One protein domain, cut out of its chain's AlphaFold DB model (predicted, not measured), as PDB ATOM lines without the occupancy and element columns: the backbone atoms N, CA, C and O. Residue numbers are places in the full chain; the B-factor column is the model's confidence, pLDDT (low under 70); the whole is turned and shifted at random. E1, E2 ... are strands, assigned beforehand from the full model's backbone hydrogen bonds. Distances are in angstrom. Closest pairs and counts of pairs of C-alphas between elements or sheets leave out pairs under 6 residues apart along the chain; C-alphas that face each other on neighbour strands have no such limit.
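This is residues 21 to 27, 486 to 502 and 516 to 619 of the 724 residues of a protein of Candidatus Marinimicrobia bacterium (UniProt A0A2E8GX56). Two strongly twisted sheets lie face to face as a sandwich, E5, E6, E11, E8, E9 in one and E2, E1, E7, E10 in the other. The two-strand ribbon E3 and E4 lies at one end, E4 running on into E5, and the long unnamed stretch 568 to 593 loops out from the five-stranded sheet, its residues 583 to 588 sticking out free. The printed part has 128 residues, with no named helix and eleven named strands, E1 to E11 in chain order; the class is all strand, though under half of the residues, 54, are in named strands. The five-stranded sheet and the ribbon are antiparallel, the four-stranded sheet mixed. The whole is compact, with a radius of gyration of the C-alphas of 15.8 A and spans of 49 by 40 by 25 A.

E1, residues 21 to 24, is antiparallel to E2, residues 486 to 489, with N 21 and O 489 2.8 A apart. E3, residues 496 to 498, is antiparallel to E4, residues 520 to 522, with N 497 and O 521 at 2.8 A. E5, residues 524 to 530, and E6, residues 537 to 543, form a hairpin, with N 529 and O 538 at 2.8 A. The closest C-alphas of E2 and E5 are those of Leu 486 and Gly 526, 5.0 A apart. E7, residues 549 to 553, is parallel to E1, at 54 degrees between directions, with N 22 and O 552 at 2.9 A. E8, residues 562 to 567, and E9, residues 594 to 597, form a hairpin, with N 563 and O 596 at 3.0 A. E10, residues 604 to 608, is antiparallel to E7, with N 551 and O 606 at 2.8 A. E11, residues 612 to 617, is antiparallel to E6, with N 614 and O 541 at 2.7 A, and to E8, with N 564 and O 617 at 3.5 A. The facing parts of the two sheets are 10.2 A centre to centre. E5 and E10 are apart.

E1 begins at C-alpha 21, (22.137, -43.193, 4.215). E5 and E6 each measure 20.4 A from first to last C-alpha, E8 and E11 each 16.3 A. E11 ends at C-alpha 617, (11.710, -28.889, -3.735).

The C-alphas of Asn 502 and Asn 533 are the two farthest apart, 49.0 A. Residues 28 to 485 and 503 to 515 are not printed; the gaps between C-alphas are 11.9 A and 6.7 A. The link E8 to E9 is long, 26 residues. Mean pLDDT of the printed part is 74.2; residues 560 to 597, 599 to 603 and 619 are under 70.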
ATOM      1  N   THR A  21      23.588 -43.054   4.119       91.25
ATOM      2  CA  THR A  21      22.137 -43.193   4.215       91.25
ATOM      3  C   THR A  21      21.530 -41.916   4.779       91.25
ATOM      4  O   THR A  21      22.022 -41.397   5.780       91.25
ATOM      5  N   VAL A  22      20.455 -41.436   4.155       90.88
ATOM      6  CA  VAL A  22      19.660 -40.297   4.629       90.88
ATOM      7  C   VAL A  22      18.356 -40.808   5.229       90.88
ATOM      8  O   VAL A  22      17.626 -41.565   4.587       90.88
ATOM      9  N   SER A  23      18.043 -40.370   6.444       90.75
ATOM     10  CA  SER A  23      16.779 -40.666   7.126       90.75
ATOM     11  C   SER A  23      16.246 -39.437   7.863       90.75
ATOM     12  O   SER A  23      16.976 -38.468   8.054       90.75
ATOM     13  N   LEU A  24      14.968 -39.444   8.243       90.38
ATOM     14  CA  LEU A  24      14.380 -38.385   9.070       90.38
ATOM     15  C   LEU A  24      14.495 -38.713  10.559       90.38
ATOM     16  O   LEU A  24      14.290 -39.862  10.964       90.38
ATOM     17  N   ASP A  25      14.692 -37.683  11.384       88.69
ATOM     18  CA  ASP A  25      14.435 -37.781  12.821       88.69
ATOM     19  C   ASP A  25      12.917 -37.900  13.084       88.69
ATOM     20  O   ASP A  25      12.185 -36.926  13.293       88.69
ATOM     21  N   ASN A  26      12.414 -39.134  12.999       72.69
ATOM     22  CA  ASN A  26      10.983 -39.461  13.002       72.69
ATOM     23  C   ASN A  26      10.243 -39.134  14.312       72.69
ATOM     24  O   ASN A  26       9.017 -39.220  14.343       72.69
ATOM     25  N   ASN A  27      10.951 -38.777  15.387       71.19
ATOM     26  CA  ASN A  27      10.339 -38.428  16.674       71.19
ATOM     27  C   ASN A  27      10.368 -36.921  16.972       71.19
ATOM     28  O   ASN A  27       9.930 -36.524  18.050       71.19
ATOM     29  N   LEU A 486      17.445 -33.967   8.964       93.50
ATOM     30  CA  LEU A 486      17.950 -35.087   8.181       93.50
ATOM     31  C   LEU A 486      19.159 -35.692   8.892       93.50
ATOM     32  O   LEU A 486      20.129 -34.999   9.195       93.50
ATOM     33  N   ILE A 487      19.107 -37.000   9.109       93.44
ATOM     34  CA  ILE A 487      20.170 -37.779   9.729       93.44
ATOM     35  C   ILE A 487      20.971 -38.487   8.637       93.44
ATOM     36  O   ILE A 487      20.399 -39.168   7.778       93.44
ATOM     37  N   PHE A 488      22.292 -38.328   8.694       93.94
ATOM     38  CA  PHE A 488      23.255 -38.915   7.768       93.94
ATOM     39  C   PHE A 488      24.042 -40.008   8.482       93.94
ATOM     40  O   PHE A 488      24.669 -39.741   9.501       93.94
ATOM     41  N   GLU A 489      24.037 -41.230   7.949       92.12
ATOM     42  CA  GLU A 489      24.737 -42.355   8.572       92.12
ATOM     43  C   GLU A 489      25.489 -43.195   7.547       92.12
ATOM     44  O   GLU A 489      24.968 -43.544   6.486       92.12
ATOM     45  N   ASN A 490      26.702 -43.617   7.896       91.62
ATOM     46  CA  ASN A 490      27.348 -44.753   7.255       91.62
ATOM     47  C   ASN A 490      28.386 -45.412   8.167       91.62
ATOM     48  O   ASN A 490      28.878 -44.824   9.126       91.62
ATOM     49  N   THR A 491      28.745 -46.659   7.853       85.75
ATOM     50  CA  THR A 491      29.638 -47.477   8.694       85.75
ATOM     51  C   THR A 491      31.078 -46.978   8.757       85.75
ATOM     52  O   THR A 491      31.814 -47.377   9.652       85.75
ATOM     53  N   ASN A 492      31.486 -46.168   7.782       85.94
ATOM     54  CA  ASN A 492      32.858 -45.694   7.627       85.94
ATOM     55  C   ASN A 492      33.050 -44.257   8.139       85.94
ATOM     56  O   ASN A 492      34.190 -43.819   8.236       85.94
ATOM     57  N   GLY A 493      31.969 -43.543   8.472       88.19
ATOM     58  CA  GLY A 493      32.039 -42.161   8.939       88.19
ATOM     59  C   GLY A 493      32.314 -41.129   7.843       88.19
ATOM     60  O   GLY A 493      32.726 -40.033   8.173       88.19
ATOM     61  N   ASP A 494      32.077 -41.408   6.556       89.94
ATOM     62  CA  ASP A 494      32.392 -40.454   5.464       89.94
ATOM     63  C   ASP A 494      31.524 -39.177   5.470       89.94
ATOM     64  O   ASP A 494      31.758 -38.257   4.684       89.94
ATOM     65  N   HIS A 495      30.519 -39.116   6.346       93.12
ATOM     66  CA  HIS A 495      29.732 -37.921   6.658       93.12
ATOM     67  C   HIS A 495      30.351 -37.069   7.785       93.12
ATOM     68  O   HIS A 495      29.825 -35.997   8.084       93.12
ATOM     69  N   LEU A 496      31.456 -37.519   8.386       94.62
ATOM     70  CA  LEU A 496      32.180 -36.869   9.477       94.62
ATOM     71  C   LEU A 496      33.580 -36.461   9.016       94.62
ATOM     72  O   LEU A 496      34.241 -37.202   8.287       94.62
ATOM     73  N   GLY A 497      34.020 -35.291   9.462       92.44
ATOM     74  CA  GLY A 497      35.376 -34.782   9.324       92.44
ATOM     75  C   GLY A 497      36.094 -34.746  10.664       92.44
ATOM     76  O   GLY A 497      35.463 -34.775  11.721       92.44
ATOM     77  N   VAL A 498      37.423 -34.682  10.615       93.12
ATOM     78  CA  VAL A 498      38.277 -34.543  11.797       93.12
ATOM     79  C   VAL A 498      39.371 -33.546  11.469       93.12
ATOM     80  O   VAL A 498      40.110 -33.786  10.517       93.12
ATOM     81  N   ILE A 499      39.504 -32.482  12.266       90.81
ATOM     82  CA  ILE A 499      40.548 -31.470  12.051       90.81
ATOM     83  C   ILE A 499      41.911 -32.151  11.979       90.81
ATOM     84  O   ILE A 499      42.348 -32.817  12.924       90.81
ATOM     85  N   SER A 500      42.560 -31.997  10.829       86.31
ATOM     86  CA  SER A 500      43.754 -32.758  10.468       86.31
ATOM     87  C   SER A 500      45.055 -32.000  10.725       86.31
ATOM     88  O   SER A 500      46.088 -32.614  11.010       86.31
ATOM     89  N   GLU A 501      45.001 -30.671  10.676       81.00
ATOM     90  CA  GLU A 501      46.157 -29.789  10.792       81.00
ATOM     91  C   GLU A 501      45.853 -28.608  11.714       81.00
ATOM     92  O   GLU A 501      44.773 -28.021  11.657       81.00
ATOM     93  N   ASN A 502      46.839 -28.251  12.537       73.62
ATOM     94  CA  ASN A 502      46.837 -27.020  13.312       73.62
ATOM     95  C   ASN A 502      47.686 -25.981  12.549       73.62
ATOM     96  O   ASN A 502      48.883 -26.230  12.368       73.62
ATOM     97  N   ASP A 516      40.677 -27.708  17.687       83.69
ATOM     98  CA  ASP A 516      41.965 -28.408  17.740       83.69
ATOM     99  C   ASP A 516      42.031 -29.616  16.797       83.69
ATOM    100  O   ASP A 516      41.017 -30.212  16.426       83.69
ATOM    101  N   VAL A 517      43.256 -30.058  16.485       87.75
ATOM    102  CA  VAL A 517      43.499 -31.325  15.773       87.75
ATOM    103  C   VAL A 517      42.845 -32.485  16.519       87.75
ATOM    104  O   VAL A 517      43.107 -32.719  17.699       87.75
ATOM    105  N   GLY A 518      42.034 -33.258  15.801       89.69
ATOM    106  CA  GLY A 518      41.237 -34.341  16.370       89.69
ATOM    107  C   GLY A 518      39.795 -33.964  16.715       89.69
ATOM    108  O   GLY A 518      39.029 -34.867  17.041       89.69
ATOM    109  N   TYR A 519      39.401 -32.687  16.622       91.44
ATOM    110  CA  TYR A 519      37.999 -32.291  16.757       91.44
ATOM    111  C   TYR A 519      37.163 -32.890  15.617       91.44
ATOM    112  O   TYR A 519      37.460 -32.671  14.439       91.44
ATOM    113  N   GLU A 520      36.130 -33.657  15.971       94.31
ATOM    114  CA  GLU A 520      35.207 -34.286  15.024       94.31
ATOM    115  C   GLU A 520      34.030 -33.351  14.723       94.31
ATOM    116  O   GLU A 520      33.441 -32.766  15.630       94.31
ATOM    117  N   TYR A 521      33.653 -33.238  13.451       94.94
ATOM    118  CA  TYR A 521      32.532 -32.410  13.002       94.94
ATOM    119  C   TYR A 521      31.765 -33.095  11.870       94.94
ATOM    120  O   TYR A 521      32.275 -33.987  11.197       94.94
ATOM    121  N   SER A 522      30.519 -32.692  11.635       95.88
ATOM    122  CA  SER A 522      29.712 -33.222  10.532       95.88
ATOM    123  C   SER A 522      30.005 -32.469   9.236       95.88
ATOM    124  O   SER A 522      29.920 -31.240   9.194       95.88
ATOM    125  N   TYR A 523      30.278 -33.195   8.151       94.25
ATOM    126  CA  TYR A 523      30.345 -32.609   6.808       94.25
ATOM    127  C   TYR A 523      28.967 -32.241   6.262       94.25
ATOM    128  O   TYR A 523      28.854 -31.345   5.424       94.25
ATOM    129  N   LEU A 524      27.931 -32.954   6.709       94.38
ATOM    130  CA  LEU A 524      26.573 -32.846   6.198       94.38
ATOM    131  C   LEU A 524      25.620 -32.400   7.303       94.38
ATOM    132  O   LEU A 524      25.570 -33.014   8.364       94.38
ATOM    133  N   LEU A 525      24.838 -31.362   7.019       94.81
ATOM    134  CA  LEU A 525      23.675 -30.952   7.807       94.81
ATOM    135  C   LEU A 525      22.487 -30.834   6.860       94.81
ATOM    136  O   LEU A 525      22.665 -30.514   5.681       94.81
ATOM    137  N   GLY A 526      21.276 -31.075   7.353       93.56
ATOM    138  CA  GLY A 526      20.108 -30.903   6.511       93.56
ATOM    139  C   GLY A 526      18.783 -30.930   7.244       93.56
ATOM    140  O   GLY A 526      18.655 -31.470   8.338       93.56
ATOM    141  N   TRP A 527      17.786 -30.339   6.598       94.19
ATOM    142  CA  TRP A 527      16.447 -30.157   7.136       94.19
ATOM    143  C   TRP A 527      15.410 -30.405   6.057       94.19
ATOM    144  O   TRP A 527      15.547 -29.912   4.938       94.19
ATOM    145  N   LYS A 528      14.350 -31.129   6.407       92.88
ATOM    146  CA  LYS A 528      13.134 -31.273   5.610       92.88
ATOM    147  C   LYS A 528      12.059 -30.338   6.155       92.88
ATOM    148  O   LYS A 528      11.878 -30.254   7.364       92.88
ATOM    149  N   PHE A 529      11.317 -29.705   5.258       93.12
ATOM    150  CA  PHE A 529      10.190 -28.824   5.530       93.12
ATOM    151  C   PHE A 529       8.951 -29.304   4.781       93.12
ATOM    152  O   PHE A 529       9.044 -29.790   3.653       93.12
ATOM    153  N   PHE A 530       7.787 -29.169   5.404       91.69
ATOM    154  CA  PHE A 530       6.513 -29.525   4.798       91.69
ATOM    155  C   PHE A 530       5.366 -28.722   5.408       91.69
ATOM    156  O   PHE A 530       5.415 -28.261   6.550       91.69
ATOM    157  N   ASN A 531       4.310 -28.525   4.632       91.69
ATOM    158  CA  ASN A 531       3.088 -27.895   5.117       91.69
ATOM    159  C   ASN A 531       2.184 -28.909   5.851       91.69
ATOM    160  O   ASN A 531       2.405 -30.117   5.817       91.69
ATOM    161  N   ALA A 532       1.148 -28.427   6.542       88.00
ATOM    162  CA  ALA A 532       0.346 -29.237   7.469       88.00
ATOM    163  C   ALA A 532      -0.393 -30.428   6.828       88.00
ATOM    164  O   ALA A 532      -0.788 -31.357   7.527       88.00
ATOM    165  N   ASN A 533      -0.622 -30.388   5.516       85.75
ATOM    166  CA  ASN A 533      -1.233 -31.472   4.744       85.75
ATOM    167  C   ASN A 533      -0.207 -32.261   3.912       85.75
ATOM    168  O   ASN A 533      -0.623 -33.083   3.096       85.75
ATOM    169  N   GLU A 534       1.090 -31.988   4.091       82.94
ATOM    170  CA  GLU A 534       2.223 -32.584   3.372       82.94
ATOM    171  C   GLU A 534       2.124 -32.480   1.839       82.94
ATOM    172  O   GLU A 534       2.747 -33.260   1.117       82.94
ATOM    173  N   SER A 535       1.336 -31.525   1.329       81.38
ATOM    174  CA  SER A 535       1.122 -31.327  -0.106       81.38
ATOM    175  C   SER A 535       2.255 -30.579  -0.796       81.38
ATOM    176  O   SER A 535       2.235 -30.480  -2.017       81.38
ATOM    177  N   ILE A 536       3.148 -29.958  -0.026       84.94
ATOM    178  CA  ILE A 536       4.367 -29.318  -0.510       84.94
ATOM    179  C   ILE A 536       5.479 -29.724   0.448       84.94
ATOM    180  O   ILE A 536       5.317 -29.623   1.669       84.94
ATOM    181  N   GLN A 537       6.598 -30.175  -0.110       87.19
ATOM    182  CA  GLN A 537       7.770 -30.593   0.642       87.19
ATOM    183  C   GLN A 537       9.022 -29.956   0.055       87.19
ATOM    184  O   GLN A 537       9.188 -29.850  -1.164       87.19
ATOM    185  N   ARG A 538       9.918 -29.532   0.937       88.94
ATOM    186  CA  ARG A 538      11.220 -28.993   0.570       88.94
ATOM    187  C   ARG A 538      12.294 -29.533   1.506       88.94
ATOM    188  O   ARG A 538      11.986 -29.991   2.602       88.94
ATOM    189  N   ALA A 539      13.552 -29.487   1.102       89.44
ATOM    190  CA  ALA A 539      14.668 -29.728   2.002       89.44
ATOM    191  C   ALA A 539      15.896 -28.895   1.640       89.44
ATOM    192  O   ALA A 539      16.058 -28.427   0.518       89.44
ATOM    193  N   LEU A 540      16.765 -28.707   2.618       89.75
ATOM    194  CA  LEU A 540      18.039 -28.022   2.492       89.75
ATOM    195  C   LEU A 540      19.111 -28.975   3.011       89.75
ATOM    196  O   LEU A 540      18.957 -29.497   4.111       89.75
ATOM    197  N   ILE A 541      20.171 -29.207   2.244       90.00
ATOM    198  CA  ILE A 541      21.345 -29.977   2.672       90.00
ATOM    199  C   ILE A 541      22.589 -29.146   2.394       90.00
ATOM    200  O   ILE A 541      22.740 -28.609   1.304       90.00
ATOM    201  N   THR A 542      23.507 -29.065   3.348       89.06
ATOM    202  CA  THR A 542      24.839 -28.490   3.131       89.06
ATOM    203  C   THR A 542      25.890 -29.584   3.121       89.06
ATOM    204  O   THR A 542      25.829 -30.477   3.961       89.06
ATOM    205  N   ASN A 543      26.877 -29.483   2.235       88.12
ATOM    206  CA  ASN A 543      28.118 -30.246   2.289       88.12
ATOM    207  C   ASN A 543      29.295 -29.289   2.442       88.12
ATOM    208  O   ASN A 543      29.588 -28.530   1.522       88.12
ATOM    209  N   VAL A 544      29.975 -29.350   3.583       88.56
ATOM    210  CA  VAL A 544      31.164 -28.530   3.855       88.56
ATOM    211  C   VAL A 544      32.482 -29.276   3.675       88.56
ATOM    212  O   VAL A 544      33.539 -28.724   3.966       88.56
ATOM    213  N   ALA A 545      32.442 -30.518   3.192       86.75
ATOM    214  CA  ALA A 545      33.650 -31.217   2.782       86.75
ATOM    215  C   ALA A 545      34.243 -30.594   1.513       86.75
ATOM    216  O   ALA A 545      33.521 -30.067   0.658       86.75
ATOM    217  N   ASP A 546      35.555 -30.750   1.357       80.69
ATOM    218  CA  ASP A 546      36.293 -30.441   0.128       80.69
ATOM    219  C   ASP A 546      36.056 -31.466  -0.997       80.69
ATOM    220  O   ASP A 546      36.453 -31.255  -2.145       80.69
ATOM    221  N   GLU A 547      35.339 -32.546  -0.694       81.25
ATOM    222  CA  GLU A 547      34.921 -33.581  -1.627       81.25
ATOM    223  C   GLU A 547      33.395 -33.719  -1.728       81.25
ATOM    224  O   GLU A 547      32.622 -33.341  -0.844       81.25
ATOM    225  N   SER A 548      32.940 -34.280  -2.849       83.75
ATOM    226  CA  SER A 548      31.517 -34.573  -3.043       83.75
ATOM    227  C   SER A 548      31.093 -35.782  -2.213       83.75
ATOM    228  O   SER A 548      31.846 -36.748  -2.092       83.75
ATOM    229  N   LYS A 549      29.864 -35.763  -1.702       85.12
ATOM    230  CA  LYS A 549      29.291 -36.851  -0.905       85.12
ATOM    231  C   LYS A 549      28.168 -37.537  -1.677       85.12
ATOM    232  O   LYS A 549      27.300 -36.871  -2.235       85.12
ATOM    233  N   THR A 550      28.174 -38.867  -1.711       87.00
ATOM    234  CA  THR A 550      27.099 -39.655  -2.330       87.00
ATOM    235  C   THR A 550      26.100 -40.078  -1.263       87.00
ATOM    236  O   THR A 550      26.421 -40.871  -0.376       87.00
ATOM    237  N   LEU A 551      24.886 -39.548  -1.369       86.88
ATOM    238  CA  LEU A 551      23.775 -39.823  -0.472       86.88
ATOM    239  C   LEU A 551      22.859 -40.889  -1.061       86.88
ATOM    240  O   LEU A 551      22.515 -40.830  -2.239       86.88
ATOM    241  N   GLN A 552      22.425 -41.819  -0.222       86.69
ATOM    242  CA  GLN A 552      21.387 -42.791  -0.514       86.69
ATOM    243  C   GLN A 552      20.130 -42.426   0.273       86.69
ATOM    244  O   GLN A 552      20.079 -42.536   1.500       86.69
ATOM    245  N   PHE A 553      19.098 -42.023  -0.452       84.12
ATOM    246  CA  PHE A 553      17.777 -41.788   0.106       84.12
ATOM    247  C   PHE A 553      16.985 -43.083   0.037       84.12
ATOM    248  O   PHE A 553      16.799 -43.623  -1.053       84.12
ATOM    249  N   ASN A 554      16.551 -43.566   1.197       76.81
ATOM    250  CA  ASN A 554      15.754 -44.779   1.332       76.81
ATOM    251  C   ASN A 554      14.283 -44.451   1.671       76.81
ATOM    252  O   ASN A 554      13.929 -43.285   1.869       76.81
ATOM    253  N   ASP A 555      13.439 -45.474   1.845       71.62
ATOM    254  CA  ASP A 555      12.039 -45.325   2.292       71.62
ATOM    255  C   ASP A 555      11.883 -44.514   3.604       71.62
ATOM    256  O   ASP A 555      10.835 -43.919   3.852       71.62
ATOM    257  N   GLY A 556      12.914 -44.469   4.456       71.56
ATOM    258  CA  GLY A 556      12.943 -43.720   5.719       71.56
ATOM    259  C   GLY A 556      13.325 -42.241   5.586       71.56
ATOM    260  O   GLY A 556      13.232 -41.504   6.567       71.56
ATOM    261  N   SER A 557      13.736 -41.794   4.398       73.88
ATOM    262  CA  SER A 557      14.015 -40.381   4.104       73.88
ATOM    263  C   SER A 557      12.740 -39.544   3.932       73.88
ATOM    264  O   SER A 557      12.771 -38.320   4.031       73.88
ATOM    265  N   GLY A 558      11.603 -40.202   3.678       75.44
ATOM    266  CA  GLY A 558      10.292 -39.566   3.575       75.44
ATOM    267  C   GLY A 558      10.111 -38.623   2.380       75.44
ATOM    268  O   GLY A 558       9.156 -37.853   2.399       75.44
ATOM    269  N   PHE A 559      10.986 -38.638   1.371       76.31
ATOM    270  CA  PHE A 559      10.804 -37.879   0.125       76.31
ATOM    271  C   PHE A 559       9.940 -38.664  -0.870       76.31
ATOM    272  O   PHE A 559      10.143 -39.861  -1.058       76.31
ATOM    273  N   THR A 560       8.963 -38.008  -1.502       61.22
ATOM    274  CA  THR A 560       7.923 -38.690  -2.303       61.22
ATOM    275  C   THR A 560       7.720 -38.121  -3.712       61.22
ATOM    276  O   THR A 560       6.959 -38.691  -4.496       61.22
ATOM    277  N   THR A 561       8.390 -37.022  -4.062       58.22
ATOM    278  CA  THR A 561       8.144 -36.228  -5.282       58.22
ATOM    279  C   THR A 561       9.448 -35.829  -5.966       58.22
ATOM    280  O   THR A 561      10.523 -36.129  -5.463       58.22
ATOM    281  N   ASN A 562       9.380 -35.217  -7.156       53.31
ATOM    282  CA  ASN A 562      10.589 -34.886  -7.915       53.31
ATOM    283  C   ASN A 562      11.245 -33.642  -7.402       53.31
ATOM    284  O   ASN A 562      10.558 -32.648  -7.190       53.31
ATOM    285  N   ILE A 563      12.565 -33.685  -7.347       59.38
ATOM    286  CA  ILE A 563      13.309 -32.642  -6.690       59.38
ATOM    287  C   ILE A 563      14.337 -32.012  -7.616       59.38
ATOM    288  O   ILE A 563      15.126 -32.734  -8.225       59.38
ATOM    289  N   ARG A 564      14.330 -30.674  -7.710       60.22
ATOM    290  CA  ARG A 564      15.479 -29.924  -8.232       60.22
ATOM    291  C   ARG A 564      16.577 -29.836  -7.174       60.22
ATOM    292  O   ARG A 564      16.272 -29.544  -6.028       60.22
ATOM    293  N   CYS A 565      17.821 -30.055  -7.592       57.72
ATOM    294  CA  CYS A 565      19.049 -29.834  -6.824       57.72
ATOM    295  C   CYS A 565      19.755 -28.582  -7.363       57.72
ATOM    296  O   CYS A 565      19.987 -28.503  -8.566       57.72
ATOM    297  N   ILE A 566      20.082 -27.618  -6.499       55.41
ATOM    298  CA  ILE A 566      20.861 -26.419  -6.853       55.41
ATOM    299  C   ILE A 566      22.133 -26.474  -6.035       55.41
ATOM    300  O   ILE A 566      22.054 -26.262  -4.835       55.41
ATOM    301  N   ALA A 567      23.270 -26.781  -6.653       51.59
ATOM    302  CA  ALA A 567      24.552 -26.785  -5.965       51.59
ATOM    303  C   ALA A 567      25.229 -25.423  -6.113       51.59
ATOM    304  O   ALA A 567      25.637 -25.028  -7.206       51.59
ATOM    305  N   ILE A 568      25.385 -24.712  -5.002       55.09
ATOM    306  CA  ILE A 568      26.076 -23.420  -4.985       55.09
ATOM    307  C   ILE A 568      27.581 -23.655  -4.931       55.09
ATOM    308  O   ILE A 568      28.214 -23.493  -3.893       55.09
ATOM    309  N   THR A 569      28.155 -24.071  -6.053       49.47
ATOM    310  CA  THR A 569      29.602 -24.120  -6.245       49.47
ATOM    311  C   THR A 569      29.929 -23.580  -7.628       49.47
ATOM    312  O   THR A 569      29.659 -24.206  -8.649       49.47
ATOM    313  N   SER A 570      30.527 -22.393  -7.690       45.41
ATOM    314  CA  SER A 570      31.370 -22.051  -8.836       45.41
ATOM    315  C   SER A 570      32.815 -22.122  -8.376       45.41
ATOM    316  O   SER A 570      33.118 -21.753  -7.250       45.41
ATOM    317  N   GLN A 571      33.719 -22.650  -9.192       48.91
ATOM    318  CA  GLN A 571      35.141 -22.429  -8.954       48.91
ATOM    319  C   GLN A 571      35.475 -21.058  -9.549       48.91
ATOM    320  O   GLN A 571      35.165 -20.813 -10.718       48.91
ATOM    321  N   ASN A 572      36.066 -20.149  -8.769       44.38
ATOM    322  CA  ASN A 572      36.574 -18.891  -9.318       44.38
ATOM    323  C   ASN A 572      37.777 -19.143 -10.241       44.38
ATOM    324  O   ASN A 572      38.243 -20.269 -10.413       44.38
ATOM    325  N   GLU A 573      38.315 -18.071 -10.827       40.84
ATOM    326  CA  GLU A 573      39.445 -18.125 -11.769       40.84
ATOM    327  C   GLU A 573      40.713 -18.797 -11.188       40.84
ATOM    328  O   GLU A 573      41.602 -19.190 -11.945       40.84
ATOM    329  N   SER A 574      40.777 -18.959  -9.861       44.56
ATOM    330  CA  SER A 574      41.860 -19.601  -9.104       44.56
ATOM    331  C   SER A 574      41.540 -21.038  -8.660       44.56
ATOM    332  O   SER A 574      42.282 -21.595  -7.855       44.56
ATOM    333  N   ASN A 575      40.460 -21.653  -9.161       47.28
ATOM    334  CA  ASN A 575      39.943 -22.966  -8.739       47.28
ATOM    335  C   ASN A 575      39.538 -23.061  -7.257       47.28
ATOM    336  O   ASN A 575      39.386 -24.163  -6.729       47.28
ATOM    337  N   LEU A 576      39.343 -21.928  -6.582       45.16
ATOM    338  CA  LEU A 576      38.780 -21.908  -5.237       45.16
ATOM    339  C   LEU A 576      37.252 -21.901  -5.343       45.16
ATOM    340  O   LEU A 576      36.727 -21.289  -6.278       45.16
ATOM    341  N   PRO A 577      36.523 -22.541  -4.416       45.12
ATOM    342  CA  PRO A 577      35.076 -22.384  -4.348       45.12
ATOM    343  C   PRO A 577      34.707 -20.895  -4.263       45.12
ATOM    344  O   PRO A 577      35.406 -20.103  -3.637       45.12
ATOM    345  N   ALA A 578      33.638 -20.501  -4.940       47.38
ATOM    346  CA  ALA A 578      33.132 -19.144  -5.025       47.38
ATOM    347  C   ALA A 578      31.612 -19.167  -5.181       47.38
ATOM    348  O   ALA A 578      31.043 -19.972  -5.929       47.38
ATOM    349  N   ILE A 579      30.961 -18.259  -4.460       48.00
ATOM    350  CA  ILE A 579      29.503 -18.077  -4.457       48.00
ATOM    351  C   ILE A 579      29.074 -17.004  -5.478       48.00
ATOM    352  O   ILE A 579      27.896 -16.890  -5.808       48.00
ATOM    353  N   ASP A 580      30.049 -16.301  -6.063       42.66
ATOM    354  CA  ASP A 580      29.930 -15.094  -6.894       42.66
ATOM    355  C   ASP A 580      28.989 -15.202  -8.114       42.66
ATOM    356  O   ASP A 580      28.663 -14.190  -8.729       42.66
ATOM    357  N   GLN A 581      28.554 -16.404  -8.504       42.62
ATOM    358  CA  GLN A 581      27.802 -16.633  -9.742       42.62
ATOM    359  C   GLN A 581      26.293 -16.854  -9.606       42.62
ATOM    360  O   GLN A 581      25.616 -16.901 -10.634       42.62
ATOM    361  N   TYR A 582      25.741 -16.968  -8.397       49.59
ATOM    362  CA  TYR A 582      24.320 -17.320  -8.213       49.59
ATOM    363  C   TYR A 582      23.393 -16.143  -7.904       49.59
ATOM    364  O   TYR A 582      22.252 -16.330  -7.485       49.59
ATOM    365  N   ILE A 583      23.855 -14.918  -8.124       48.28
ATOM    366  CA  ILE A 583      23.135 -13.720  -7.716       48.28
ATOM    367  C   ILE A 583      22.971 -12.854  -8.962       48.28
ATOM    368  O   ILE A 583      23.926 -12.246  -9.411       48.28
ATOM    369  N   ASN A 584      21.781 -12.833  -9.559       40.06
ATOM    370  CA  ASN A 584      21.373 -11.785 -10.508       40.06
ATOM    371  C   ASN A 584      20.055 -11.123 -10.074       40.06
ATOM    372  O   ASN A 584      19.451 -10.403 -10.862       40.06
ATOM    373  N   GLY A 585      19.570 -11.405  -8.857       40.88
ATOM    374  CA  GLY A 585      18.318 -10.840  -8.341       40.88
ATOM    375  C   GLY A 585      17.043 -11.251  -9.095       40.88
ATOM    376  O   GLY A 585      15.958 -10.871  -8.677       40.88
ATOM    377  N   ASP A 586      17.128 -12.054 -10.159       40.94
ATOM    378  CA  ASP A 586      15.987 -12.405 -11.018       40.94
ATOM    379  C   ASP A 586      15.113 -13.549 -10.470       40.94
ATOM    380  O   ASP A 586      14.092 -13.892 -11.068       40.94
ATOM    381  N   GLY A 587      15.493 -14.133  -9.327       45.56
ATOM    382  CA  GLY A 587      14.786 -15.259  -8.711       45.56
ATOM    383  C   GLY A 587      14.866 -16.557  -9.525       45.56
ATOM    384  O   GLY A 587      14.161 -17.518  -9.206       45.56
ATOM    385  N   ASP A 588      15.711 -16.606 -10.560       45.38
ATOM    386  CA  ASP A 588      15.828 -17.751 -11.454       45.38
ATOM    387  C   ASP A 588      16.830 -18.784 -10.916       45.38
ATOM    388  O   ASP A 588      17.999 -18.855 -11.295       45.38
ATOM    389  N   LEU A 589      16.338 -19.640 -10.020       51.47
ATOM    390  CA  LEU A 589      17.069 -20.778  -9.458       51.47
ATOM    391  C   LEU A 589      17.210 -21.976 -10.438       51.47
ATOM    392  O   LEU A 589      17.468 -23.098 -10.008       51.47
ATOM    393  N   THR A 590      16.996 -21.800 -11.751       44.78
ATOM    394  CA  THR A 590      16.937 -22.924 -12.715       44.78
ATOM    395  C   THR A 590      18.291 -23.431 -13.225       44.78
ATOM    396  O   THR A 590      18.343 -24.438 -13.940       44.78
ATOM    397  N   TYR A 591      19.403 -22.797 -12.856       45.12
ATOM    398  CA  TYR A 591      20.732 -23.211 -13.308       45.12
ATOM    399  C   TYR A 591      21.245 -24.435 -12.522       45.12
ATOM    400  O   TYR A 591      21.121 -24.504 -11.306       45.12
ATOM    401  N   ASP A 592      21.777 -25.430 -13.245       49.22
ATOM    402  CA  ASP A 592      22.277 -26.722 -12.736       49.22
ATOM    403  C   ASP A 592      21.257 -27.596 -11.976       49.22
ATOM    404  O   ASP A 592      21.617 -28.500 -11.224       49.22
ATOM    405  N   THR A 593      19.962 -27.415 -12.272       55.69
ATOM    406  CA  THR A 593      18.898 -28.303 -11.787       55.69
ATOM    407  C   THR A 593      19.093 -29.736 -12.290       55.69
ATOM    408  O   THR A 593      18.881 -30.043 -13.466       55.69
ATOM    409  N   THR A 594      19.419 -30.643 -11.371       61.97
ATOM    410  CA  THR A 594      19.247 -32.086 -11.585       61.97
ATOM    411  C   THR A 594      17.884 -32.500 -11.049       61.97
ATOM    412  O   THR A 594      17.559 -32.173  -9.913       61.97
ATOM    413  N   LEU A 595      17.089 -33.195 -11.869       65.12
ATOM    414  CA  LEU A 595      15.813 -33.771 -11.448       65.12
ATOM    415  C   LEU A 595      16.040 -35.173 -10.893       65.12
ATOM    416  O   LEU A 595      16.582 -36.033 -11.589       65.12
ATOM    417  N   VAL A 596      15.576 -35.402  -9.670       67.19
ATOM    418  CA  VAL A 596      15.560 -36.727  -9.043       67.19
ATOM    419  C   VAL A 596      14.118 -37.165  -8.849       67.19
ATOM    420  O   VAL A 596      13.330 -36.396  -8.310       67.19
ATOM    421  N   ASP A 597      13.774 -38.374  -9.293       67.25
ATOM    422  CA  ASP A 597      12.426 -38.945  -9.184       67.25
ATOM    423  C   ASP A 597      12.392 -40.071  -8.139       67.25
ATOM    424  O   ASP A 597      12.643 -41.244  -8.441       67.25
ATOM    425  N   PHE A 598      12.029 -39.708  -6.907       71.81
ATOM    426  CA  PHE A 598      11.889 -40.630  -5.775       71.81
ATOM    427  C   PHE A 598      10.703 -41.601  -5.905       71.81
ATOM    428  O   PHE A 598      10.579 -42.528  -5.111       71.81
ATOM    429  N   SER A 599       9.836 -41.450  -6.914       63.00
ATOM    430  CA  SER A 599       8.701 -42.361  -7.124       63.00
ATOM    431  C   SER A 599       9.083 -43.659  -7.851       63.00
ATOM    432  O   SER A 599       8.304 -44.616  -7.875       63.00
ATOM    433  N   THR A 600      10.274 -43.706  -8.458       61.28
ATOM    434  CA  THR A 600      10.682 -44.796  -9.362       61.28
ATOM    435  C   THR A 600      11.564 -45.865  -8.715       61.28
ATOM    436  O   THR A 600      11.604 -46.994  -9.215       61.28
ATOM    437  N   SER A 601      12.211 -45.564  -7.586       64.56
ATOM    438  CA  SER A 601      12.869 -46.550  -6.719       64.56
ATOM    439  C   SER A 601      12.907 -46.069  -5.271       64.56
ATOM    440  O   SER A 601      13.054 -44.879  -5.017       64.56
ATOM    441  N   SER A 602      12.824 -47.023  -4.339       62.72
ATOM    442  CA  SER A 602      12.987 -46.807  -2.894       62.72
ATOM    443  C   SER A 602      14.387 -46.339  -2.508       62.72
ATOM    444  O   SER A 602      14.561 -45.827  -1.417       62.72
ATOM    445  N   ASP A 603      15.373 -46.547  -3.385       69.00
ATOM    446  CA  ASP A 603      16.772 -46.194  -3.180       69.00
ATOM    447  C   ASP A 603      17.224 -45.289  -4.329       69.00
ATOM    448  O   ASP A 603      17.347 -45.749  -5.472       69.00
ATOM    449  N   GLN A 604      17.420 -44.004  -4.037       75.94
ATOM    450  CA  GLN A 604      17.953 -43.012  -4.974       75.94
ATOM    451  C   GLN A 604      19.331 -42.557  -4.506       75.94
ATOM    452  O   GLN A 604      19.502 -42.159  -3.352       75.94
ATOM    453  N   GLU A 605      20.306 -42.607  -5.412       79.88
ATOM    454  CA  GLU A 605      21.645 -42.073  -5.175       79.88
ATOM    455  C   GLU A 605      21.749 -40.649  -5.712       79.88
ATOM    456  O   GLU A 605      21.454 -40.387  -6.879       79.88
ATOM    457  N   ILE A 606      22.201 -39.731  -4.863       80.00
ATOM    458  CA  ILE A 606      22.363 -38.318  -5.195       80.00
ATOM    459  C   ILE A 606      23.761 -37.882  -4.788       80.00
ATOM    460  O   ILE A 606      24.190 -38.106  -3.659       80.00
ATOM    461  N   VAL A 607      24.473 -37.237  -5.707       79.94
ATOM    462  CA  VAL A 607      25.781 -36.647  -5.419       79.94
ATOM    463  C   VAL A 607      25.583 -35.205  -4.974       79.94
ATOM    464  O   VAL A 607      25.042 -34.392  -5.722       79.94
ATOM    465  N   ILE A 608      26.045 -34.895  -3.768       80.81
ATOM    466  CA  ILE A 608      26.095 -33.548  -3.206       80.81
ATOM    467  C   ILE A 608      27.509 -33.003  -3.419       80.81
ATOM    468  O   ILE A 608      28.460 -33.579  -2.881       80.81
ATOM    469  N   PRO A 609      27.695 -31.931  -4.207       76.06
ATOM    470  CA  PRO A 609      29.025 -31.394  -4.495       76.06
ATOM    471  C   PRO A 609      29.772 -30.910  -3.245       76.06
ATOM    472  O   PRO A 609      29.151 -30.579  -2.236       76.06
ATOM    473  N   ALA A 610      31.103 -30.869  -3.311       77.50
ATOM    474  CA  ALA A 610      31.961 -30.274  -2.276       77.50
ATOM    475  C   ALA A 610      31.582 -28.812  -2.013       77.50
ATOM    476  O   ALA A 610      31.269 -28.125  -2.976       77.50
ATOM    477  N   TYR A 611      31.651 -28.322  -0.775       76.75
ATOM    478  CA  TYR A 611      31.348 -26.923  -0.420       76.75
ATOM    479  C   TYR A 611      30.048 -26.376  -1.028       76.75
ATOM    480  O   TYR A 611      30.033 -25.299  -1.621       76.75
ATOM    481  N   SER A 612      28.955 -27.122  -0.910       76.56
ATOM    482  CA  SER A 612      27.686 -26.764  -1.538       76.56
ATOM    483  C   SER A 612      26.549 -26.643  -0.539       76.56
ATOM    484  O   SER A 612      26.492 -27.322   0.484       76.56
ATOM    485  N   VAL A 613      25.607 -25.777  -0.880       79.62
ATOM    486  CA  VAL A 613      24.236 -25.825  -0.381       79.62
ATOM    487  C   VAL A 613      23.423 -26.467  -1.488       79.62
ATOM    488  O   VAL A 613      23.595 -26.076  -2.639       79.62
ATOM    489  N   VAL A 614      22.573 -27.429  -1.148       79.88
ATOM    490  CA  VAL A 614      21.661 -28.117  -2.053       79.88
ATOM    491  C   VAL A 614      20.239 -27.968  -1.546       79.88
ATOM    492  O   VAL A 614      19.879 -28.453  -0.475       79.88
ATOM    493  N   LEU A 615      19.423 -27.297  -2.350       81.62
ATOM    494  CA  LEU A 615      17.985 -27.212  -2.145       81.62
ATOM    495  C   LEU A 615      17.294 -28.410  -2.776       81.62
ATOM    496  O   LEU A 615      17.741 -28.918  -3.800       81.62
ATOM    497  N   PHE A 616      16.184 -28.794  -2.173       81.50
ATOM    498  CA  PHE A 616      15.279 -29.831  -2.607       81.50
ATOM    499  C   PHE A 616      13.862 -29.247  -2.594       81.50
ATOM    500  O   PHE A 616      13.424 -28.746  -1.566       81.50
ATOM    501  N   GLU A 617      13.121 -29.291  -3.695       79.50
ATOM    502  CA  GLU A 617      11.710 -28.889  -3.735       79.50
ATOM    503  C   GLU A 617      10.928 -29.670  -4.783       79.50
ATOM    504  O   GLU A 617      11.488 -30.062  -5.806       79.50
ATOM    505  N   GLU A 618       9.631 -29.847  -4.546       75.19
ATOM    506  CA  GLU A 618       8.759 -30.519  -5.502       75.19
ATOM    507  C   GLU A 618       8.643 -29.741  -6.816       75.19
ATOM    508  O   GLU A 618       8.346 -28.546  -6.826       75.19
ATOM    509  N   VAL A 619       8.766 -30.441  -7.941       66.31
ATOM    510  CA  VAL A 619       8.315 -29.926  -9.237       66.31
ATOM    511  C   VAL A 619       7.018 -30.619  -9.653       66.31
ATOM    512  O   VAL A 619       6.924 -31.849  -9.626       66.31
TER     513      VAL A 619